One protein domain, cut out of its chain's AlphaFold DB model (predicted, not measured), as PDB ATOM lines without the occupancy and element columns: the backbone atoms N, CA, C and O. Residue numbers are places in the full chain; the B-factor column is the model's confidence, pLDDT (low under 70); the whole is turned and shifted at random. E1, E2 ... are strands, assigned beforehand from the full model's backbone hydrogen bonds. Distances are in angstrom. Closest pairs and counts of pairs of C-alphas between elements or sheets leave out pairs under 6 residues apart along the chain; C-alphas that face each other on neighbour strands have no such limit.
ATOM      1  N   ILE A  20     -21.883  33.927  38.442       87.62
ATOM      2  CA  ILE A  20     -23.019  34.048  39.353       87.62
ATOM      3  C   ILE A  20     -22.762  33.243  40.623       87.62
ATOM      4  O   ILE A  20     -22.473  32.055  40.562       87.62
ATOM      5  N   SER A  21     -22.907  33.882  41.780       90.62
ATOM      6  CA  SER A  21     -22.854  33.212  43.082       90.62
ATOM      7  C   SER A  21     -23.937  33.770  43.982       90.62
ATOM      8  O   SER A  21     -24.106  34.985  44.073       90.62
ATOM      9  N   LEU A  22     -24.647  32.887  44.678       91.31
ATOM     10  CA  LEU A  22     -25.601  33.284  45.707       91.31
ATOM     11  C   LEU A  22     -24.874  34.021  46.837       91.31
ATOM     12  O   LEU A  22     -23.775  33.639  47.242       91.31
ATOM     13  N   THR A  23     -25.507  35.078  47.329       87.56
ATOM     14  CA  THR A  23     -25.097  35.821  48.524       87.56
ATOM     15  C   THR A  23     -26.095  35.585  49.657       87.56
ATOM     16  O   THR A  23     -25.680  35.464  50.807       87.56
ATOM     17  N   PHE A  24     -27.385  35.409  49.346       88.38
ATOM     18  CA  PHE A  24     -28.372  34.886  50.287       88.38
ATOM     19  C   PHE A  24     -29.416  33.975  49.614       88.38
ATOM     20  O   PHE A  24     -30.030  34.374  48.624       88.38
ATOM     21  N   PRO A  25     -29.716  32.796  50.183       90.81
ATOM     22  CA  PRO A  25     -28.931  32.080  51.188       90.81
ATOM     23  C   PRO A  25     -27.475  31.880  50.733       90.81
ATOM     24  O   PRO A  25     -27.228  31.909  49.527       90.81
ATOM     25  N   PRO A  26     -26.500  31.721  51.644       87.88
ATOM     26  CA  PRO A  26     -25.096  31.600  51.259       87.88
ATOM     27  C   PRO A  26     -24.877  30.477  50.239       87.88
ATOM     28  O   PRO A  26     -25.407  29.374  50.404       87.88
ATOM     29  N   ALA A  27     -24.096  30.753  49.190       90.12
ATOM     30  CA  ALA A  27     -23.750  29.740  48.199       90.12
ATOM     31  C   ALA A  27     -23.076  28.527  48.857       90.12
ATOM     32  O   ALA A  27     -22.342  28.647  49.844       90.12
ATOM     33  N   ARG A  28     -23.315  27.347  48.283       88.19
ATOM     34  CA  ARG A  28     -22.672  26.100  48.683       88.19
ATOM     35  C   ARG A  28     -21.164  26.301  48.656       88.19
ATOM     36  O   ARG A  28     -20.616  26.793  47.679       88.19
ATOM     37  N   TYR A  29     -20.521  25.908  49.745       82.69
ATOM     38  CA  TYR A  29     -19.089  26.075  49.922       82.69
ATOM     39  C   TYR A  29     -18.286  25.119  49.016       82.69
ATOM     40  O   TYR A  29     -18.607  23.928  49.006       82.69
ATOM     41  N   PRO A  30     -17.208  25.587  48.357       84.06
ATOM     42  CA  PRO A  30     -16.796  26.991  48.256       84.06
ATOM     43  C   PRO A  30     -17.680  27.777  47.259       84.06
ATOM     44  O   PRO A  30     -18.138  27.193  46.275       84.06
ATOM     45  N   PRO A  31     -17.904  29.090  47.481       87.38
ATOM     46  CA  PRO A  31     -18.834  29.940  46.722       87.38
ATOM     47  C   PRO A  31     -18.273  30.337  45.344       87.38
ATOM     48  O   PRO A  31     -18.014  31.509  45.056       87.38
ATOM     49  N   LEU A  32     -18.047  29.332  44.501       90.00
ATOM     50  CA  LEU A  32     -17.579  29.491  43.129       90.00
ATOM     51  C   LEU A  32     -18.654  30.168  42.283       90.00
ATOM     52  O   LEU A  32     -19.824  29.792  42.335       90.00
ATOM     53  N   ASP A  33     -18.245  31.143  41.476       89.75
ATOM     54  CA  ASP A  33     -19.157  31.885  40.612       89.75
ATOM     55  C   ASP A  33     -19.118  31.434  39.146       89.75
ATOM     56  O   ASP A  33     -19.915  31.916  38.348       89.75
ATOM     57  N   PHE A  34     -18.268  30.470  38.777       89.62
ATOM     58  CA  PHE A  34     -18.109  30.008  37.395       89.62
ATOM     59  C   PHE A  34     -18.477  28.537  37.195       89.62
ATOM     60  O   PHE A  34     -17.712  27.733  36.658       89.62
ATOM     61  N   LEU A  35     -19.679  28.171  37.624       92.00
ATOM     62  CA  LEU A  35     -20.214  26.828  37.431       92.00
ATOM     63  C   LEU A  35     -21.199  26.848  36.265       92.00
ATOM     64  O   LEU A  35     -22.151  27.626  36.268       92.00
ATOM     65  N   ASP A  36     -20.952  26.023  35.250       91.94
ATOM     66  CA  ASP A  36     -21.746  25.986  34.021       91.94
ATOM     67  C   ASP A  36     -22.170  24.578  33.618       91.94
ATOM     68  O   ASP A  36     -21.606  23.565  34.045       91.94
ATOM     69  N   ASN A  37     -23.163  24.528  32.740       92.44
ATOM     70  CA  ASN A  37     -23.801  23.292  32.307       92.44
ATOM     71  C   ASN A  37     -23.011  22.469  31.276       92.44
ATOM     72  O   ASN A  37     -23.445  21.368  30.942       92.44
ATOM     73  N   LEU A  38     -21.863  22.951  30.788       90.56
ATOM     74  CA  LEU A  38     -21.013  22.221  29.841       90.56
ATOM     75  C   LEU A  38     -19.829  21.525  30.505       90.56
ATOM     76  O   LEU A  38     -19.265  20.597  29.924       90.56
ATOM     77  N   ARG A  39     -19.416  21.994  31.683       89.06
ATOM     78  CA  ARG A  39     -18.223  21.492  32.373       89.06
ATOM     79  C   ARG A  39     -18.514  20.918  33.739       89.06
ATOM     80  O   ARG A  39     -17.797  20.014  34.152       89.06
ATOM     81  N   THR A  40     -19.527  21.410  34.438       91.31
ATOM     82  CA  THR A  40     -19.756  21.039  35.836       91.31
ATOM     83  C   THR A  40     -20.929  20.073  35.989       91.31
ATOM     84  O   THR A  40     -21.889  20.081  35.213       91.31
ATOM     85  N   GLN A  41     -20.823  19.188  36.978       90.31
ATOM     86  CA  GLN A  41     -21.838  18.190  37.291       90.31
ATOM     87  C   GLN A  41     -23.117  18.870  37.769       90.31
ATOM     88  O   GLN A  41     -23.096  19.774  38.602       90.31
ATOM     89  N   GLN A  42     -24.254  18.393  37.285       90.12
ATOM     90  CA  GLN A  42     -25.550  18.832  37.788       90.12
ATOM     91  C   GLN A  42     -25.823  18.231  39.183       90.12
ATOM     92  O   GLN A  42     -25.293  17.167  39.502       90.12
ATOM     93  N   PRO A  43     -26.654  18.876  40.021       91.25
ATOM     94  CA  PRO A  43     -27.326  20.157  39.782       91.25
ATOM     95  C   PRO A  43     -26.489  21.396  40.137       91.25
ATOM     96  O   PRO A  43     -26.900  22.500  39.800       91.25
ATOM     97  N   CYS A  44     -25.355  21.236  40.831       90.81
ATOM     98  CA  CYS A  44     -24.701  22.353  41.524       90.81
ATOM     99  C   CYS A  44     -23.215  22.538  41.254       90.81
ATOM    100  O   CYS A  44     -22.670  23.512  41.745       90.81
ATOM    101  N   GLY A  45     -22.532  21.628  40.560       88.44
ATOM    102  CA  GLY A  45     -21.101  21.738  40.240       88.44
ATOM    103  C   GLY A  45     -20.145  21.641  41.435       88.44
ATOM    104  O   GLY A  45     -18.960  21.389  41.248       88.44
ATOM    105  N   VAL A  46     -20.659  21.776  42.658       86.06
ATOM    106  CA  VAL A  46     -19.945  21.615  43.924       86.06
ATOM    107  C   VAL A  46     -20.593  20.469  44.710       86.06
ATOM    108  O   VAL A  46     -21.823  20.489  44.911       86.06
ATOM    109  N   PRO A  47     -19.814  19.462  45.151       79.94
ATOM    110  CA  PRO A  47     -20.314  18.412  46.027       79.94
ATOM    111  C   PRO A  47     -20.925  19.002  47.299       79.94
ATOM    112  O   PRO A  47     -20.444  20.001  47.832       79.94
ATOM    113  N   ARG A  48     -22.004  18.396  47.797       77.88
ATOM    114  CA  ARG A  48     -22.578  18.803  49.083       77.88
ATOM    115  C   ARG A  48     -21.574  18.456  50.200       77.88
ATOM    116  O   ARG A  48     -21.166  17.297  50.260       77.88
ATOM    117  N   PRO A  49     -21.199  19.398  51.085       65.75
ATOM    118  CA  PRO A  49     -20.325  19.089  52.216       65.75
ATOM    119  C   PRO A  49     -20.959  18.014  53.110       65.75
ATOM    120  O   PRO A  49     -22.153  18.093  53.417       65.75
ATOM    121  N   LEU A  50     -20.193  17.009  53.542       58.34
ATOM    122  CA  LEU A  50     -20.718  15.978  54.440       58.34
ATOM    123  C   LEU A  50     -20.933  16.560  55.845       58.34
ATOM    124  O   LEU A  50     -20.027  17.122  56.459       58.34
ATOM    125  N   VAL A  51     -22.138  16.395  56.394       51.28
ATOM    126  CA  VAL A  51     -22.449  16.795  57.774       51.28
ATOM    127  C   VAL A  51     -21.832  15.778  58.738       51.28
ATOM    128  O   VAL A  51     -22.453  14.769  59.067       51.28
ATOM    129  N   ARG A  52     -20.611  16.031  59.228       44.78
ATOM    130  CA  ARG A  52     -20.086  15.338  60.417       44.78
ATOM    131  C   ARG A  52     -20.309  16.189  61.663       44.78
ATOM    132  O   ARG A  52     -19.882  17.335  61.763       44.78
ATOM    133  N   LYS A  53     -21.003  15.602  62.636       37.72
ATOM    134  CA  LYS A  53     -21.374  16.211  63.916       37.72
ATOM    135  C   LYS A  53     -20.139  16.289  64.831       37.72
ATOM    136  O   LYS A  53     -19.958  15.411  65.661       37.72
ATOM    137  N   PHE A  54     -19.283  17.303  64.678       36.38
ATOM    138  CA  PHE A  54     -18.178  17.557  65.618       36.38
ATOM    139  C   PHE A  54     -17.992  19.050  65.960       36.38
ATOM    140  O   PHE A  54     -17.798  19.903  65.092       36.38
ATOM    141  N   SER A  55     -18.092  19.304  67.271       38.62
ATOM    142  CA  SER A  55     -17.607  20.429  68.092       38.62
ATOM    143  C   SER A  55     -17.393  21.816  67.449       38.62
ATOM    144  O   SER A  55     -16.479  22.047  66.659       38.62
ATOM    145  N   ASN A  56     -18.226  22.763  67.899       37.34
ATOM    146  CA  ASN A  56     -17.966  24.180  68.220       37.34
ATOM    147  C   ASN A  56     -17.050  25.036  67.314       37.34
ATOM    148  O   ASN A  56     -16.351  25.905  67.822       37.34
ATOM    149  N   LEU A  57     -17.099  24.877  65.986       36.12
ATOM    150  CA  LEU A  57     -16.617  25.912  65.050       36.12
ATOM    151  C   LEU A  57     -17.269  25.750  63.667       36.12
ATOM    152  O   LEU A  57     -17.663  24.652  63.282       36.12
ATOM    153  N   PHE A  58     -17.453  26.822  62.916       36.25
ATOM    154  CA  PHE A  58     -18.313  26.816  61.736       36.25
ATOM    155  C   PHE A  58     -17.662  26.219  60.481       36.25
ATOM    156  O   PHE A  58     -16.880  26.907  59.844       36.25
ATOM    157  N   LEU A  59     -18.050  24.998  60.096       40.81
ATOM    158  CA  LEU A  59     -18.198  24.556  58.693       40.81
ATOM    159  C   LEU A  59     -18.970  23.210  58.648       40.81
ATOM    160  O   LEU A  59     -18.514  22.210  58.114       40.81
ATOM    161  N   SER A  60     -20.145  23.157  59.289       39.91
ATOM    162  CA  SER A  60     -21.161  22.145  58.940       39.91
ATOM    163  C   SER A  60     -21.795  22.579  57.617       39.91
ATOM    164  O   SER A  60     -21.829  23.787  57.377       39.91
ATOM    165  N   ALA A  61     -22.332  21.672  56.789       50.25
ATOM    166  CA  ALA A  61     -23.269  22.084  55.739       50.25
ATOM    167  C   ALA A  61     -24.373  22.902  56.425       50.25
ATOM    168  O   ALA A  61     -25.184  22.357  57.181       50.25
ATOM    169  N   ARG A  62     -24.288  24.231  56.320       64.81
ATOM    170  CA  ARG A  62     -25.197  25.141  57.003       64.81
ATOM    171  C   ARG A  62     -26.387  25.273  56.091       64.81
ATOM    172  O   ARG A  62     -26.394  26.106  55.193       64.81
ATOM    173  N   TYR A  63     -27.357  24.403  56.320       83.19
ATOM    174  CA  TYR A  63     -28.682  24.658  55.806       83.19
ATOM    175  C   TYR A  63     -29.128  26.005  56.358       83.19
ATOM    176  O   TYR A  63     -29.059  26.243  57.563       83.19
ATOM    177  N   THR A  64     -29.499  26.910  55.463       87.44
ATOM    178  CA  THR A  64     -30.195  28.123  55.881       87.44
ATOM    179  C   THR A  64     -31.646  27.750  56.110       87.44
ATOM    180  O   THR A  64     -32.297  27.234  55.201       87.44
ATOM    181  N   ASP A  65     -32.137  27.974  57.322       89.25
ATOM    182  CA  ASP A  65     -33.512  27.661  57.678       89.25
ATOM    183  C   ASP A  65     -34.424  28.814  57.242       89.25
ATOM    184  O   ASP A  65     -34.322  29.946  57.712       89.25
ATOM    185  N   LEU A  66     -35.303  28.519  56.290       91.56
ATOM    186  CA  LEU A  66     -36.407  29.367  55.857       91.56
ATOM    187  C   LEU A  66     -37.710  28.819  56.445       91.56
ATOM    188  O   LEU A  66     -37.803  27.638  56.775       91.56
ATOM    189  N   TYR A  67     -38.745  29.648  56.535       92.25
ATOM    190  CA  TYR A  67     -40.022  29.273  57.140       92.25
ATOM    191  C   TYR A  67     -41.175  29.444  56.152       92.25
ATOM    192  O   TYR A  67     -41.223  30.393  55.365       92.25
ATOM    193  N   VAL A  68     -42.115  28.497  56.178       94.88
ATOM    194  CA  VAL A  68     -43.305  28.528  55.317       94.88
ATOM    195  C   VAL A  68     -44.121  29.790  55.596       94.88
ATOM    196  O   VAL A  68     -44.492  30.063  56.734       94.88
ATOM    197  N   GLY A  69     -44.458  30.530  54.541       91.19
ATOM    198  CA  GLY A  69     -45.274  31.739  54.645       91.19
ATOM    199  C   GLY A  69     -44.519  33.012  55.042       91.19
ATOM    200  O   GLY A  69     -45.148  34.072  55.040       91.19
ATOM    201  N   GLU A  70     -43.212  32.943  55.295       88.81
ATOM    202  CA  GLU A  70     -42.342  34.116  55.441       88.81
ATOM    203  C   GLU A  70     -41.758  34.533  54.087       88.81
ATOM    204  O   GLU A  70     -41.607  33.710  53.181       88.81
ATOM    205  N   THR A  71     -41.463  35.824  53.921       89.44
ATOM    206  CA  THR A  71     -40.890  36.356  52.676       89.44
ATOM    207  C   THR A  71     -39.404  36.620  52.864       89.44
ATOM    208  O   THR A  71     -39.015  37.402  53.726       89.44
ATOM    209  N   TYR A  72     -38.588  36.028  52.000       87.88
ATOM    210  CA  TYR A  72     -37.137  36.178  51.971       87.88
ATOM    211  C   TYR A  72     -36.704  36.847  50.675       87.88
ATOM    212  O   TYR A  72     -37.299  36.599  49.630       87.88
ATOM    213  N   ASN A  73     -35.647  37.657  50.711       89.50
ATOM    214  CA  ASN A  73     -35.066  38.217  49.493       89.50
ATOM    215  C   ASN A  73     -33.838  37.400  49.080       89.50
ATOM    216  O   ASN A  73     -32.752  37.602  49.615       89.50
ATOM    217  N   ILE A  74     -34.022  36.464  48.150       92.00
ATOM    218  CA  ILE A  74     -32.935  35.657  47.586       92.00
ATOM    219  C   ILE A  74     -32.027  36.589  46.799       92.00
ATOM    220  O   ILE A  74     -32.521  37.284  45.921       92.00
ATOM    221  N   SER A  75     -30.729  36.611  47.071       89.50
ATOM    222  CA  SER A  75     -29.788  37.520  46.420       89.50
ATOM    223  C   SER A  75     -28.540  36.809  45.920       89.50
ATOM    224  O   SER A  75     -28.123  35.769  46.433       89.50
ATOM    225  N   TRP A  76     -27.958  37.363  44.862       89.56
ATOM    226  CA  TRP A  76     -26.755  36.858  44.219       89.56
ATOM    227  C   TRP A  76     -25.883  38.015  43.743       89.56
ATOM    228  O   TRP A  76     -26.347  39.134  43.534       89.56
ATOM    229  N   ARG A  77     -24.598  37.731  43.550       84.88
ATOM    230  CA  ARG A  77     -23.637  38.640  42.928       84.88
ATOM    231  C   ARG A  77     -23.296  38.169  41.522       84.88
ATOM    232  O   ARG A  77     -23.336  36.969  41.238       84.88
ATOM    233  N   MET A  78     -22.918  39.113  40.667       79.19
ATOM    234  CA  MET A  78     -22.432  38.834  39.318       79.19
ATOM    235  C   MET A  78     -21.223  39.709  39.015       79.19
ATOM    236  O   MET A  78     -21.292  40.925  39.166       79.19
ATOM    237  N   GLN A  79     -20.128  39.112  38.545       67.94
ATOM    238  CA  GLN A  79     -18.950  39.886  38.116       67.94
ATOM    239  C   GLN A  79     -19.116  40.487  36.721       67.94
ATOM    240  O   GLN A  79     -18.464  41.466  36.368       67.94
ATOM    241  N   PHE A  80     -19.986  39.894  35.903       68.81
ATOM    242  CA  PHE A  80     -20.290  40.397  34.575       68.81
ATOM    243  C   PHE A  80     -21.671  39.937  34.127       68.81
ATOM    244  O   PHE A  80     -22.151  38.867  34.503       68.81
ATOM    245  N   VAL A  81     -22.287  40.747  33.280       69.19
ATOM    246  CA  VAL A  81     -23.675  40.603  32.867       69.19
ATOM    247  C   VAL A  81     -23.753  39.980  31.465       69.19
ATOM    248  O   VAL A  81     -23.080  40.442  30.549       69.19
ATOM    249  N   HIS A  82     -24.587  38.945  31.290       74.25
ATOM    250  CA  HIS A  82     -24.831  38.267  29.996       74.25
ATOM    251  C   HIS A  82     -26.258  38.454  29.511       74.25
ATOM    252  O   HIS A  82     -27.146  38.677  30.332       74.25
ATOM    253  N   LYS A  83     -26.510  38.261  28.211       79.62
ATOM    254  CA  LYS A  83     -27.883  38.137  27.692       79.62
ATOM    255  C   LYS A  83     -28.591  36.885  28.201       79.62
ATOM    256  O   LYS A  83     -27.943  35.879  28.505       79.62
ATOM    257  N   GLY A  84     -29.918  36.924  28.234       84.62
ATOM    258  CA  GLY A  84     -30.769  35.868  28.774       84.62
ATOM    259  C   GLY A  84     -31.306  36.194  30.167       84.62
ATOM    260  O   GLY A  84     -30.774  37.060  30.866       84.62
ATOM    261  N   GLY A  85     -32.311  35.444  30.606       88.31
ATOM    262  CA  GLY A  85     -32.954  35.626  31.906       88.31
ATOM    263  C   GLY A  85     -32.401  34.747  33.027       88.31
ATOM    264  O   GLY A  85     -31.381  34.062  32.888       88.31
ATOM    265  N   PHE A  86     -33.134  34.751  34.139       90.31
ATOM    266  CA  PHE A  86     -32.877  33.947  35.329       90.31
ATOM    267  C   PHE A  86     -33.946  32.869  35.510       90.31
ATOM    268  O   PHE A  86     -35.108  33.043  35.137       90.31
ATOM    269  N   ARG A  87     -33.555  31.758  36.127       93.38
ATOM    270  CA  ARG A  87     -34.467  30.760  36.684       93.38
ATOM    271  C   ARG A  87     -34.046  30.483  38.117       93.38
ATOM    272  O   ARG A  87     -32.870  30.257  38.382       93.38
ATOM    273  N   ILE A  88     -35.005  30.502  39.036       95.31
ATOM    274  CA  ILE A  88     -34.784  30.118  40.429       95.31
ATOM    275  C   ILE A  88     -35.686  28.933  40.728       95.31
ATOM    276  O   ILE A  88     -36.905  29.010  40.553       95.31
ATOM    277  N   THR A  89     -35.084  27.838  41.173       95.94
ATOM    278  CA  THR A  89     -35.779  26.574  41.410       95.94
ATOM    279  C   THR A  89     -35.419  26.041  42.789       95.94
ATOM    280  O   THR A  89     -34.246  26.018  43.162       95.94
ATOM    281  N   LEU A  90     -36.424  25.578  43.528       96.44
ATOM    282  CA  LEU A  90     -36.224  24.735  44.699       96.44
ATOM    283  C   LEU A  90     -36.152  23.280  44.239       96.44
ATOM    284  O   LEU A  90     -37.069  22.796  43.569       96.44
ATOM    285  N   LEU A  91     -35.081  22.588  44.605       96.19
ATOM    286  CA  LEU A  91     -34.884  21.168  44.347       96.19
ATOM    287  C   LEU A  91     -34.872  20.391  45.667       96.19
ATOM    288  O   LEU A  91     -34.481  20.929  46.704       96.19
ATOM    289  N   ASP A  92     -35.272  19.126  45.619       93.50
ATOM    290  CA  ASP A  92     -35.111  18.196  46.734       93.50
ATOM    291  C   ASP A  92     -33.635  17.782  46.903       93.50
ATOM    292  O   ASP A  92     -32.744  18.207  46.159       93.50
ATOM    293  N   GLU A  93     -33.362  16.930  47.891       90.06
ATOM    294  CA  GLU A  93     -32.016  16.414  48.166       90.06
ATOM    295  C   GLU A  93     -31.388  15.631  46.999       90.06
ATOM    296  O   GLU A  93     -30.164  15.567  46.896       90.06
ATOM    297  N   ASN A  94     -32.215  15.076  46.108       89.88
ATOM    298  CA  ASN A  94     -31.801  14.296  44.944       89.88
ATOM    299  C   ASN A  94     -31.664  15.168  43.682       89.88
ATOM    300  O   ASN A  94     -31.273  14.671  42.626       89.88
ATOM    301  N   GLY A  95     -31.971  16.466  43.773       90.94
ATOM    302  CA  GLY A  95     -31.935  17.402  42.655       90.94
ATOM    303  C   GLY A  95     -33.206  17.425  41.801       90.94
ATOM    304  O   GLY A  95     -33.202  18.060  40.745       90.94
ATOM    305  N   ASN A  96     -34.298  16.787  42.231       94.25
ATOM    306  CA  ASN A  96     -35.581  16.874  41.533       94.25
ATOM    307  C   ASN A  96     -36.287  18.186  41.867       94.25
ATOM    308  O   ASN A  96     -36.257  18.662  42.998       94.25
ATOM    309  N   LYS A  97     -36.983  18.762  40.886       94.25
ATOM    310  CA  LYS A  97     -37.713  20.022  41.050       94.25
ATOM    311  C   LYS A  97     -38.886  19.882  42.024       94.25
ATOM    312  O   LYS A  97     -39.826  19.140  41.758       94.25
ATOM    313  N   VAL A  98     -38.850  20.677  43.091       93.81
ATOM    314  CA  VAL A  98     -39.917  20.831  44.091       93.81
ATOM    315  C   VAL A  98     -40.804  22.028  43.745       93.81
ATOM    316  O   VAL A  98     -42.027  21.910  43.720       93.81
ATOM    317  N   GLU A  99     -40.196  23.176  43.438       92.88
ATOM    318  CA  GLU A  99     -40.903  24.433  43.162       92.88
ATOM    319  C   GLU A  99     -40.137  25.272  42.126       92.88
ATOM    320  O   GLU A  99     -38.909  25.319  42.140       92.88
ATOM    321  N   GLN A 100     -40.853  25.951  41.224       92.69
ATOM    322  CA  GLN A 100     -40.284  27.045  40.429       92.69
ATOM    323  C   GLN A 100     -40.591  28.362  41.128       92.69
ATOM    324  O   GLN A 100     -41.758  28.727  41.237       92.69
ATOM    325  N   ILE A 101     -39.547  29.055  41.565       92.88
ATOM    326  CA  ILE A 101     -39.648  30.338  42.259       92.88
ATOM    327  C   ILE A 101     -39.676  31.467  41.224       92.88
ATOM    328  O   ILE A 101     -40.562  32.318  41.248       92.88
ATOM    329  N   LEU A 102     -38.744  31.430  40.265       91.38
ATOM    330  CA  LEU A 102     -38.708  32.331  39.113       91.38
ATOM    331  C   LEU A 102     -38.431  31.569  37.806       91.38
ATOM    332  O   LEU A 102     -37.643  30.623  37.826       91.38
ATOM    333  N   PRO A 103     -39.009  31.997  36.668       91.06
ATOM    334  CA  PRO A 103     -40.057  33.018  36.560       91.06
ATOM    335  C   PRO A 103     -41.363  32.554  37.227       91.06
ATOM    336  O   PRO A 103     -41.652  31.359  37.272       91.06
ATOM    337  N   VAL A 104     -42.162  33.505  37.729       85.94
ATOM    338  CA  VAL A 104     -43.444  33.208  38.405       85.94
ATOM    339  C   VAL A 104     -44.441  32.540  37.446       85.94
ATOM    340  O   VAL A 104     -45.225  31.679  37.844       85.94
ATOM    341  N   SER A 105     -44.402  32.912  36.161       85.44
ATOM    342  CA  SER A 105     -45.192  32.242  35.128       85.44
ATOM    343  C   SER A 105     -44.628  30.855  34.828       85.44
ATOM    344  O   SER A 105     -43.457  30.716  34.477       85.44
ATOM    345  N   LYS A 106     -45.490  29.834  34.896       80.12
ATOM    346  CA  LYS A 106     -45.140  28.443  34.565       80.12
ATOM    347  C   LYS A 106     -44.946  28.206  33.065       80.12
ATOM    348  O   LYS A 106     -44.356  27.197  32.697       80.12
ATOM    349  N   ASP A 107     -45.410  29.126  32.221       84.50
ATOM    350  CA  ASP A 107     -45.296  29.017  30.761       84.50
ATOM    351  C   ASP A 107     -43.915  29.459  30.251       84.50
ATOM    352  O   ASP A 107     -43.555  29.198  29.103       84.50
ATOM    353  N   LYS A 108     -43.133  30.139  31.101       85.31
ATOM    354  CA  LYS A 108     -41.772  30.580  30.796       85.31
ATOM    355  C   LYS A 108     -40.749  29.728  31.548       85.31
ATOM    356  O   LYS A 108     -40.923  29.402  32.719       85.31
ATOM    357  N   ASN A 109     -39.639  29.430  30.873       87.94
ATOM    358  CA  ASN A 109     -38.507  28.716  31.472       87.94
ATOM    359  C   ASN A 109     -37.505  29.650  32.160       87.94
ATOM    360  O   ASN A 109     -36.832  29.218  33.087       87.94
ATOM    361  N   PHE A 110     -37.399  30.897  31.704       90.56
ATOM    362  CA  PHE A 110     -36.512  31.933  32.234       90.56
ATOM    363  C   PHE A 110     -37.259  33.270  32.252       90.56
ATOM    364  O   PHE A 110     -38.246  33.434  31.526       90.56
ATOM    365  N   THR A 111     -36.821  34.205  33.095       87.88
ATOM    366  CA  THR A 111     -37.300  35.595  33.061       87.88
ATOM    367  C   THR A 111     -36.912  36.294  31.750       87.88
ATOM    368  O   THR A 111     -36.148  35.754  30.948       87.88
ATOM    369  N   ASP A 112     -37.474  37.476  31.492       80.88
ATOM    370  CA  ASP A 112     -37.163  38.244  30.284       80.88
ATOM    371  C   ASP A 112     -35.815  38.985  30.416       80.88
ATOM    372  O   ASP A 112     -35.390  39.351  31.514       80.88
ATOM    373  N   ASP A 113     -35.171  39.281  29.281       69.56
ATOM    374  CA  ASP A 113     -33.877  39.985  29.212       69.56
ATOM    375  C   ASP A 113     -33.890  41.392  29.853       69.56
ATOM    376  O   ASP A 113     -32.848  41.958  30.163       69.56
ATOM    377  N   SER A 114     -35.052  41.996  30.099       59.69
ATOM    378  CA  SER A 114     -35.132  43.286  30.800       59.69
ATOM    379  C   SER A 114     -34.748  43.208  32.282       59.69
ATOM    380  O   SER A 114     -34.463  44.237  32.886       59.69
ATOM    381  N   GLU A 115     -34.719  42.010  32.875       60.12
ATOM    382  CA  GLU A 115     -34.360  41.785  34.284       60.12
ATOM    383  C   GLU A 115     -32.878  41.426  34.478       60.12
ATOM    384  O   GLU A 115     -32.467  41.023  35.561       60.12
ATOM    385  N   ILE A 116     -32.056  41.587  33.436       60.22
ATOM    386  CA  ILE A 116     -30.639  41.201  33.389       60.22
ATOM    387  C   ILE A 116     -29.779  41.807  34.526       60.22
ATOM    388  O   ILE A 116     -28.764  41.214  34.888       60.22
ATOM    389  N   ILE A 117     -30.172  42.952  35.099       59.31
ATOM    390  CA  ILE A 117     -29.452  43.637  36.195       59.31
ATOM    391  C   ILE A 117     -29.987  43.310  37.597       59.31
ATOM    392  O   ILE A 117     -29.455  43.810  38.587       59.31
ATOM    393  N   THR A 118     -31.042  42.502  37.705       66.81
ATOM    394  CA  THR A 118     -31.618  42.122  38.997       66.81
ATOM    395  C   THR A 118     -30.632  41.238  39.766       66.81
ATOM    396  O   THR A 118     -30.153  40.230  39.248       66.81
ATOM    397  N   LEU A 119     -30.334  41.620  41.012       81.56
ATOM    398  CA  LEU A 119     -29.434  40.892  41.923       81.56
ATOM    399  C   LEU A 119     -30.173  40.243  43.098       81.56
ATOM    400  O   LEU A 119     -29.547  39.665  43.987       81.56
ATOM    401  N   SER A 120     -31.502  40.356  43.127       88.31
ATOM    402  CA  SER A 120     -32.318  39.716  44.149       88.31
ATOM    403  C   SER A 120     -33.763  39.481  43.721       88.31
ATOM    404  O   SER A 120     -34.303  40.232  42.912       88.31
ATOM    405  N   ALA A 121     -34.417  38.489  44.315       90.00
ATOM    406  CA  ALA A 121     -35.811  38.150  44.082       90.00
ATOM    407  C   ALA A 121     -36.527  37.736  45.380       90.00
ATOM    408  O   ALA A 121     -35.984  36.935  46.147       90.00
ATOM    409  N   PRO A 122     -37.773  38.196  45.609       91.94
ATOM    410  CA  PRO A 122     -38.556  37.743  46.746       91.94
ATOM    411  C   PRO A 122     -38.972  36.277  46.571       91.94
ATOM    412  O   PRO A 122     -39.446  35.870  45.511       91.94
ATOM    413  N   TYR A 123     -38.857  35.496  47.641       93.31
ATOM    414  CA  TYR A 123     -39.321  34.120  47.731       93.31
ATOM    415  C   TYR A 123     -40.164  33.933  48.989       93.31
ATOM    416  O   TYR A 123     -39.740  34.278  50.090       93.31
ATOM    417  N   LYS A 124     -41.360  33.363  48.819       94.44
ATOM    418  CA  LYS A 124     -42.268  33.011  49.909       94.44
ATOM    419  C   LYS A 124     -42.582  31.512  49.848       94.44
ATOM    420  O   LYS A 124     -43.495  31.140  49.103       94.44
ATOM    421  N   PRO A 125     -41.857  30.656  50.593       94.19
ATOM    422  CA  PRO A 125     -42.052  29.213  50.537       94.19
ATOM    423  C   PRO A 125     -43.490  28.822  50.898       94.19
ATOM    424  O   PRO A 125     -44.031  29.287  51.904       94.19
ATOM    425  N   GLN A 126     -44.106  27.960  50.086       91.31
ATOM    426  CA  GLN A 126     -45.486  27.491  50.300       91.31
ATOM    427  C   GLN A 126     -45.563  26.138  51.019       91.31
ATOM    428  O   GLN A 126     -46.593  25.807  51.602       91.31
ATOM    429  N   GLN A 127     -44.487  25.352  50.980       92.38
ATOM    430  CA  GLN A 127     -44.442  24.000  51.531       92.38
ATOM    431  C   GLN A 127     -43.090  23.714  52.176       92.38
ATOM    432  O   GLN A 127     -42.065  24.244  51.749       92.38
ATOM    433  N   SER A 128     -43.094  22.868  53.203       94.88
ATOM    434  CA  SER A 128     -41.875  22.457  53.895       94.88
ATOM    435  C   SER A 128     -40.992  21.569  53.016       94.88
ATOM    436  O   SER A 128     -41.485  20.798  52.195       94.88
ATOM    437  N   CYS A 129     -39.680  21.671  53.209       93.38
ATOM    438  CA  CYS A 129     -38.662  21.013  52.395       93.38
ATOM    439  C   CYS A 129     -37.407  20.833  53.256       93.38
ATOM    440  O   CYS A 129     -36.878  21.817  53.756       93.38
ATOM    441  N   GLN A 130     -36.928  19.611  53.476       92.25
ATOM    442  CA  GLN A 130     -35.696  19.381  54.243       92.25
ATOM    443  C   GLN A 130     -34.558  18.974  53.321       92.25
ATOM    444  O   GLN A 130     -34.776  18.266  52.341       92.25
ATOM    445  N   HIS A 131     -33.346  19.414  53.654       91.06
ATOM    446  CA  HIS A 131     -32.136  19.147  52.879       91.06
ATOM    447  C   HIS A 131     -32.233  19.565  51.404       91.06
ATOM    448  O   HIS A 131     -31.664  18.925  50.509       91.06
ATOM    449  N   CYS A 132     -32.956  20.651  51.151       93.88
ATOM    450  CA  CYS A 132     -33.283  21.113  49.816       93.88
ATOM    451  C   CYS A 132     -32.185  22.004  49.245       93.88
ATOM    452  O   CYS A 132     -31.306  22.502  49.953       93.88
ATOM    453  N   ILE A 133     -32.223  22.170  47.930       95.56
ATOM    454  CA  ILE A 133     -31.262  22.963  47.177       95.56
ATOM    455  C   ILE A 133     -32.019  24.123  46.551       95.56
ATOM    456  O   ILE A 133     -32.877  23.920  45.694       95.56
ATOM    457  N   LEU A 134     -31.679  25.346  46.940       96.50
ATOM    458  CA  LEU A 134     -32.094  26.527  46.199       96.50
ATOM    459  C   LEU A 134     -31.074  26.768  45.092       96.50
ATOM    460  O   LEU A 134     -29.897  26.986  45.370       96.50
ATOM    461  N   ARG A 135     -31.513  26.714  43.836       96.56
ATOM    462  CA  ARG A 135     -30.651  26.883  42.665       96.56
ATOM    463  C   ARG A 135     -31.046  28.129  41.886       96.56
ATOM    464  O   ARG A 135     -32.217  28.289  41.548       96.56
ATOM    465  N   VAL A 136     -30.059  28.960  41.558       95.19
ATOM    466  CA  VAL A 136     -30.202  30.074  40.612       95.19
ATOM    467  C   VAL A 136     -29.438  29.728  39.345       95.19
ATOM    468  O   VAL A 136     -28.273  29.342  39.405       95.19
ATOM    469  N   GLU A 137     -30.098  29.868  38.204       93.94
ATOM    470  CA  GLU A 137     -29.551  29.652  36.871       93.94
ATOM    471  C   GLU A 137     -29.634  30.956  36.085       93.94
ATOM    472  O   GLU A 137     -30.684  31.599  36.037       93.94
ATOM    473  N   LYS A 138     -28.528  31.332  35.449       90.88
ATOM    474  CA  LYS A 138     -28.423  32.507  34.594       90.88
ATOM    475  C   LYS A 138     -28.027  32.076  33.195       90.88
ATOM    476  O   LYS A 138     -26.959  31.503  32.988       90.88
ATOM    477  N   GLN A 139     -28.871  32.394  32.222       89.81
ATOM    478  CA  GLN A 139     -28.525  32.199  30.821       89.81
ATOM    479  C   GLN A 139     -27.360  33.105  30.412       89.81
ATOM    480  O   GLN A 139     -27.251  34.250  30.865       89.81
ATOM    481  N   ALA A 140     -26.528  32.593  29.512       84.31
ATOM    482  CA  ALA A 140     -25.538  33.364  28.781       84.31
ATOM    483  C   ALA A 140     -25.738  33.139  27.280       84.31
ATOM    484  O   ALA A 140     -24.977  32.428  26.628       84.31
ATOM    485  N   LEU A 141     -26.799  33.730  26.721       83.56
ATOM    486  CA  LEU A 141     -27.216  33.470  25.335       83.56
ATOM    487  C   LEU A 141     -26.187  33.921  24.289       83.56
ATOM    488  O   LEU A 141     -26.199  33.431  23.160       83.56
ATOM    489  N   ASP A 142     -25.264  34.799  24.677       75.38
ATOM    490  CA  ASP A 142     -24.115  35.185  23.860       75.38
ATOM    491  C   ASP A 142     -23.109  34.035  23.656       75.38
ATOM    492  O   ASP A 142     -22.349  34.059  22.692       75.38
ATOM    493  N   PHE A 143     -23.106  33.019  24.530       74.56
ATOM    494  CA  PHE A 143     -22.201  31.855  24.485       74.56
ATOM    495  C   PHE A 143     -22.791  30.647  23.769       74.56
ATOM    496  O   PHE A 143     -22.080  29.722  23.377       74.56
ATOM    497  N   GLY A 144     -24.104  30.646  23.601       81.25
ATOM    498  CA  GLY A 144     -24.835  29.555  22.997       81.25
ATOM    499  C   GLY A 144     -26.283  29.591  23.444       81.25
ATOM    500  O   GLY A 144     -26.613  30.074  24.523       81.25
ATOM    501  N   LYS A 145     -27.161  29.025  22.617       85.75
ATOM    502  CA  LYS A 145     -28.613  29.043  22.858       85.75
ATOM    503  C   LYS A 145     -29.040  28.342  24.154       85.75
ATOM    504  O   LYS A 145     -30.161  28.544  24.598       85.75
ATOM    505  N   SER A 146     -28.171  27.511  24.721       89.44
ATOM    506  CA  SER A 146     -28.415  26.729  25.932       89.44
ATOM    507  C   SER A 146     -27.293  26.871  26.961       89.44
ATOM    508  O   SER A 146     -27.175  26.009  27.821       89.44
ATOM    509  N   TYR A 147     -26.414  27.872  26.846       89.94
ATOM    510  CA  TYR A 147     -25.336  28.047  27.821       89.94
ATOM    511  C   TYR A 147     -25.897  28.686  29.091       89.94
ATOM    512  O   TYR A 147     -26.546  29.736  29.035       89.94
ATOM    513  N   GLU A 148     -25.627  28.069  30.238       92.19
ATOM    514  CA  GLU A 148     -26.153  28.496  31.532       92.19
ATOM    515  C   GLU A 148     -25.050  28.442  32.588       92.19
ATOM    516  O   GLU A 148     -24.308  27.460  32.669       92.19
ATOM    517  N   PHE A 149     -24.977  29.484  33.414       92.38
ATOM    518  CA  PHE A 149     -24.259  29.465  34.684       92.38
ATOM    519  C   PHE A 149     -25.232  29.177  35.820       92.38
ATOM    520  O   PHE A 149     -26.421  29.491  35.714       92.38
ATOM    521  N   PHE A 150     -24.752  28.609  36.917       94.06
ATOM    522  CA  PHE A 150     -25.591  28.350  38.074       94.06
ATOM    523  C   PHE A 150     -24.846  28.413  39.398       94.06
ATOM    524  O   PHE A 150     -23.638  28.250  39.475       94.06
ATOM    525  N   THR A 151     -25.615  28.609  40.457       94.75
ATOM    526  CA  THR A 151     -25.165  28.592  41.846       94.75
ATOM    527  C   THR A 151     -26.235  27.908  42.687       94.75
ATOM    528  O   THR A 151     -27.430  28.006  42.393       94.75
ATOM    529  N   CYS A 152     -25.816  27.224  43.745       95.19
ATOM    530  CA  CYS A 152     -26.710  26.536  44.670       95.19
ATOM    531  C   CYS A 152     -26.488  27.014  46.098       95.19
ATOM    532  O   CYS A 152     -25.361  27.332  46.457       95.19
ATOM    533  N   ALA A 153     -27.532  26.984  46.915       93.75
ATOM    534  CA  ALA A 153     -27.459  27.056  48.366       93.75
ATOM    535  C   ALA A 153     -28.209  25.868  48.973       93.75
ATOM    536  O   ALA A 153     -29.219  25.414  48.430       93.75
ATOM    537  N   ASP A 154     -27.712  25.362  50.097       92.25
ATOM    538  CA  ASP A 154     -28.378  24.312  50.861       92.25
ATOM    539  C   ASP A 154     -29.307  24.962  51.897       92.25
ATOM    540  O   ASP A 154     -28.878  25.808  52.685       92.25
ATOM    541  N   ILE A 155     -30.592  24.599  51.879       92.81
ATOM    542  CA  ILE A 155     -31.618  25.199  52.744       92.81
ATOM    543  C   ILE A 155     -32.551  24.156  53.356       92.81
ATOM    544  O   ILE A 155     -32.767  23.083  52.786       92.81
ATOM    545  N   ASN A 156     -33.159  24.506  54.485       93.38
ATOM    546  CA  ASN A 156     -34.394  23.878  54.935       93.38
ATOM    547  C   ASN A 156     -35.539  24.884  54.814       93.38
ATOM    548  O   ASN A 156     -35.348  26.086  54.943       93.38
ATOM    549  N   VAL A 157     -36.744  24.378  54.601       94.25
ATOM    550  CA  VAL A 157     -37.999  25.112  54.699       94.25
ATOM    551  C   VAL A 157     -38.818  24.440  55.794       94.25
ATOM    552  O   VAL A 157     -39.360  23.346  55.608       94.25
ATOM    553  N   LEU A 158     -38.871  25.078  56.955       93.44
ATOM    554  CA  LEU A 158     -39.475  24.558  58.172       93.44
ATOM    555  C   LEU A 158     -40.926  25.046  58.320       93.44
ATOM    556  O   LEU A 158     -41.260  26.161  57.907       93.44
ATOM    557  N   PRO A 159     -41.830  24.224  58.883       93.50
ATOM    558  CA  PRO A 159     -43.155  24.687  59.277       93.50
ATOM    559  C   PRO A 159     -43.075  25.561  60.539       93.50
ATOM    560  O   PRO A 159     -42.162  25.424  61.350       93.50
ATOM    561  N   GLY A 160     -44.088  26.404  60.753       88.50
ATOM    562  CA  GLY A 160     -44.183  27.263  61.937       88.50
ATOM    563  C   GLY A 160     -43.671  28.680  61.683       88.50
ATOM    564  O   GLY A 160     -43.633  29.128  60.541       88.50
ATOM    565  N   LYS A 161     -43.333  29.395  62.759       85.88
ATOM    566  CA  LYS A 161     -42.786  30.754  62.698       85.88
ATOM    567  C   LYS A 161     -41.337  30.755  63.184       85.88
ATOM    568  O   LYS A 161     -41.056  30.019  64.134       85.88
ATOM    569  N   PRO A 162     -40.459  31.573  62.582       86.19
ATOM    570  CA  PRO A 162     -39.108  31.763  63.094       86.19
ATOM    571  C   PRO A 162     -39.159  32.376  64.495       86.19
ATOM    572  O   PRO A 162     -40.039  33.185  64.800       86.19
ATOM    573  N   THR A 163     -38.220  31.987  65.351       84.31
ATOM    574  CA  THR A 163     -37.935  32.732  66.580       84.31
ATOM    575  C   THR A 163     -37.191  34.031  66.252       84.31
ATOM    576  O   THR A 163     -36.645  34.191  65.160       84.31
TER     577      THR A 163
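What this domain is: This is residues 20 to 163 of the 527 residues of an uncharacterized protein of Enterobius vermicularis (UniProt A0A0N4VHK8). Little of this domain is regular structure, but its strands make a sandwich: a strongly twisted sheet, E2 E8 E7 E4 E5, partly face to face with a smaller one, E1 E3 E6, while residues 53 to 58 stick out. The 144 printed residues include eight named strands, E1 to E8 along the chain, holding 56 residues, and no named helix: all strand. The larger sheet is mixed, the smaller antiparallel. The whole is compact, with a radius of gyration of the C-alphas of 15.0 A, spanning 47 by 31 by 25 A.

Where its parts are: E8, residues 148 to 158, measures 30.0 A from (-26.153, 28.496, 31.532); E7, 129 to 139, 26.3 A. E2 is 64 to 67, E4 86 to 91, E5 97 to 102. E1, 20 to 24, begins at (-23.019, 34.048, 39.353); E3 is 72 to 80, E6 120 to 123.

How they stand to each other: E7 and E8 form a hairpin, N 134 and O 153 2.9 A apart. E2 is parallel to E8, N 66 and O 156 2.8 A apart. Between the sheets, the closest C-alphas of E1 and E8 are Ser 21 and Thr 151, 5.3 A.

The domain as a whole: The printed part has no cut. Links E1 to E2 and E5 to E6 are long. Residues 49 to 62, 79 to 81 and 113 to 118 have pLDDT under 70.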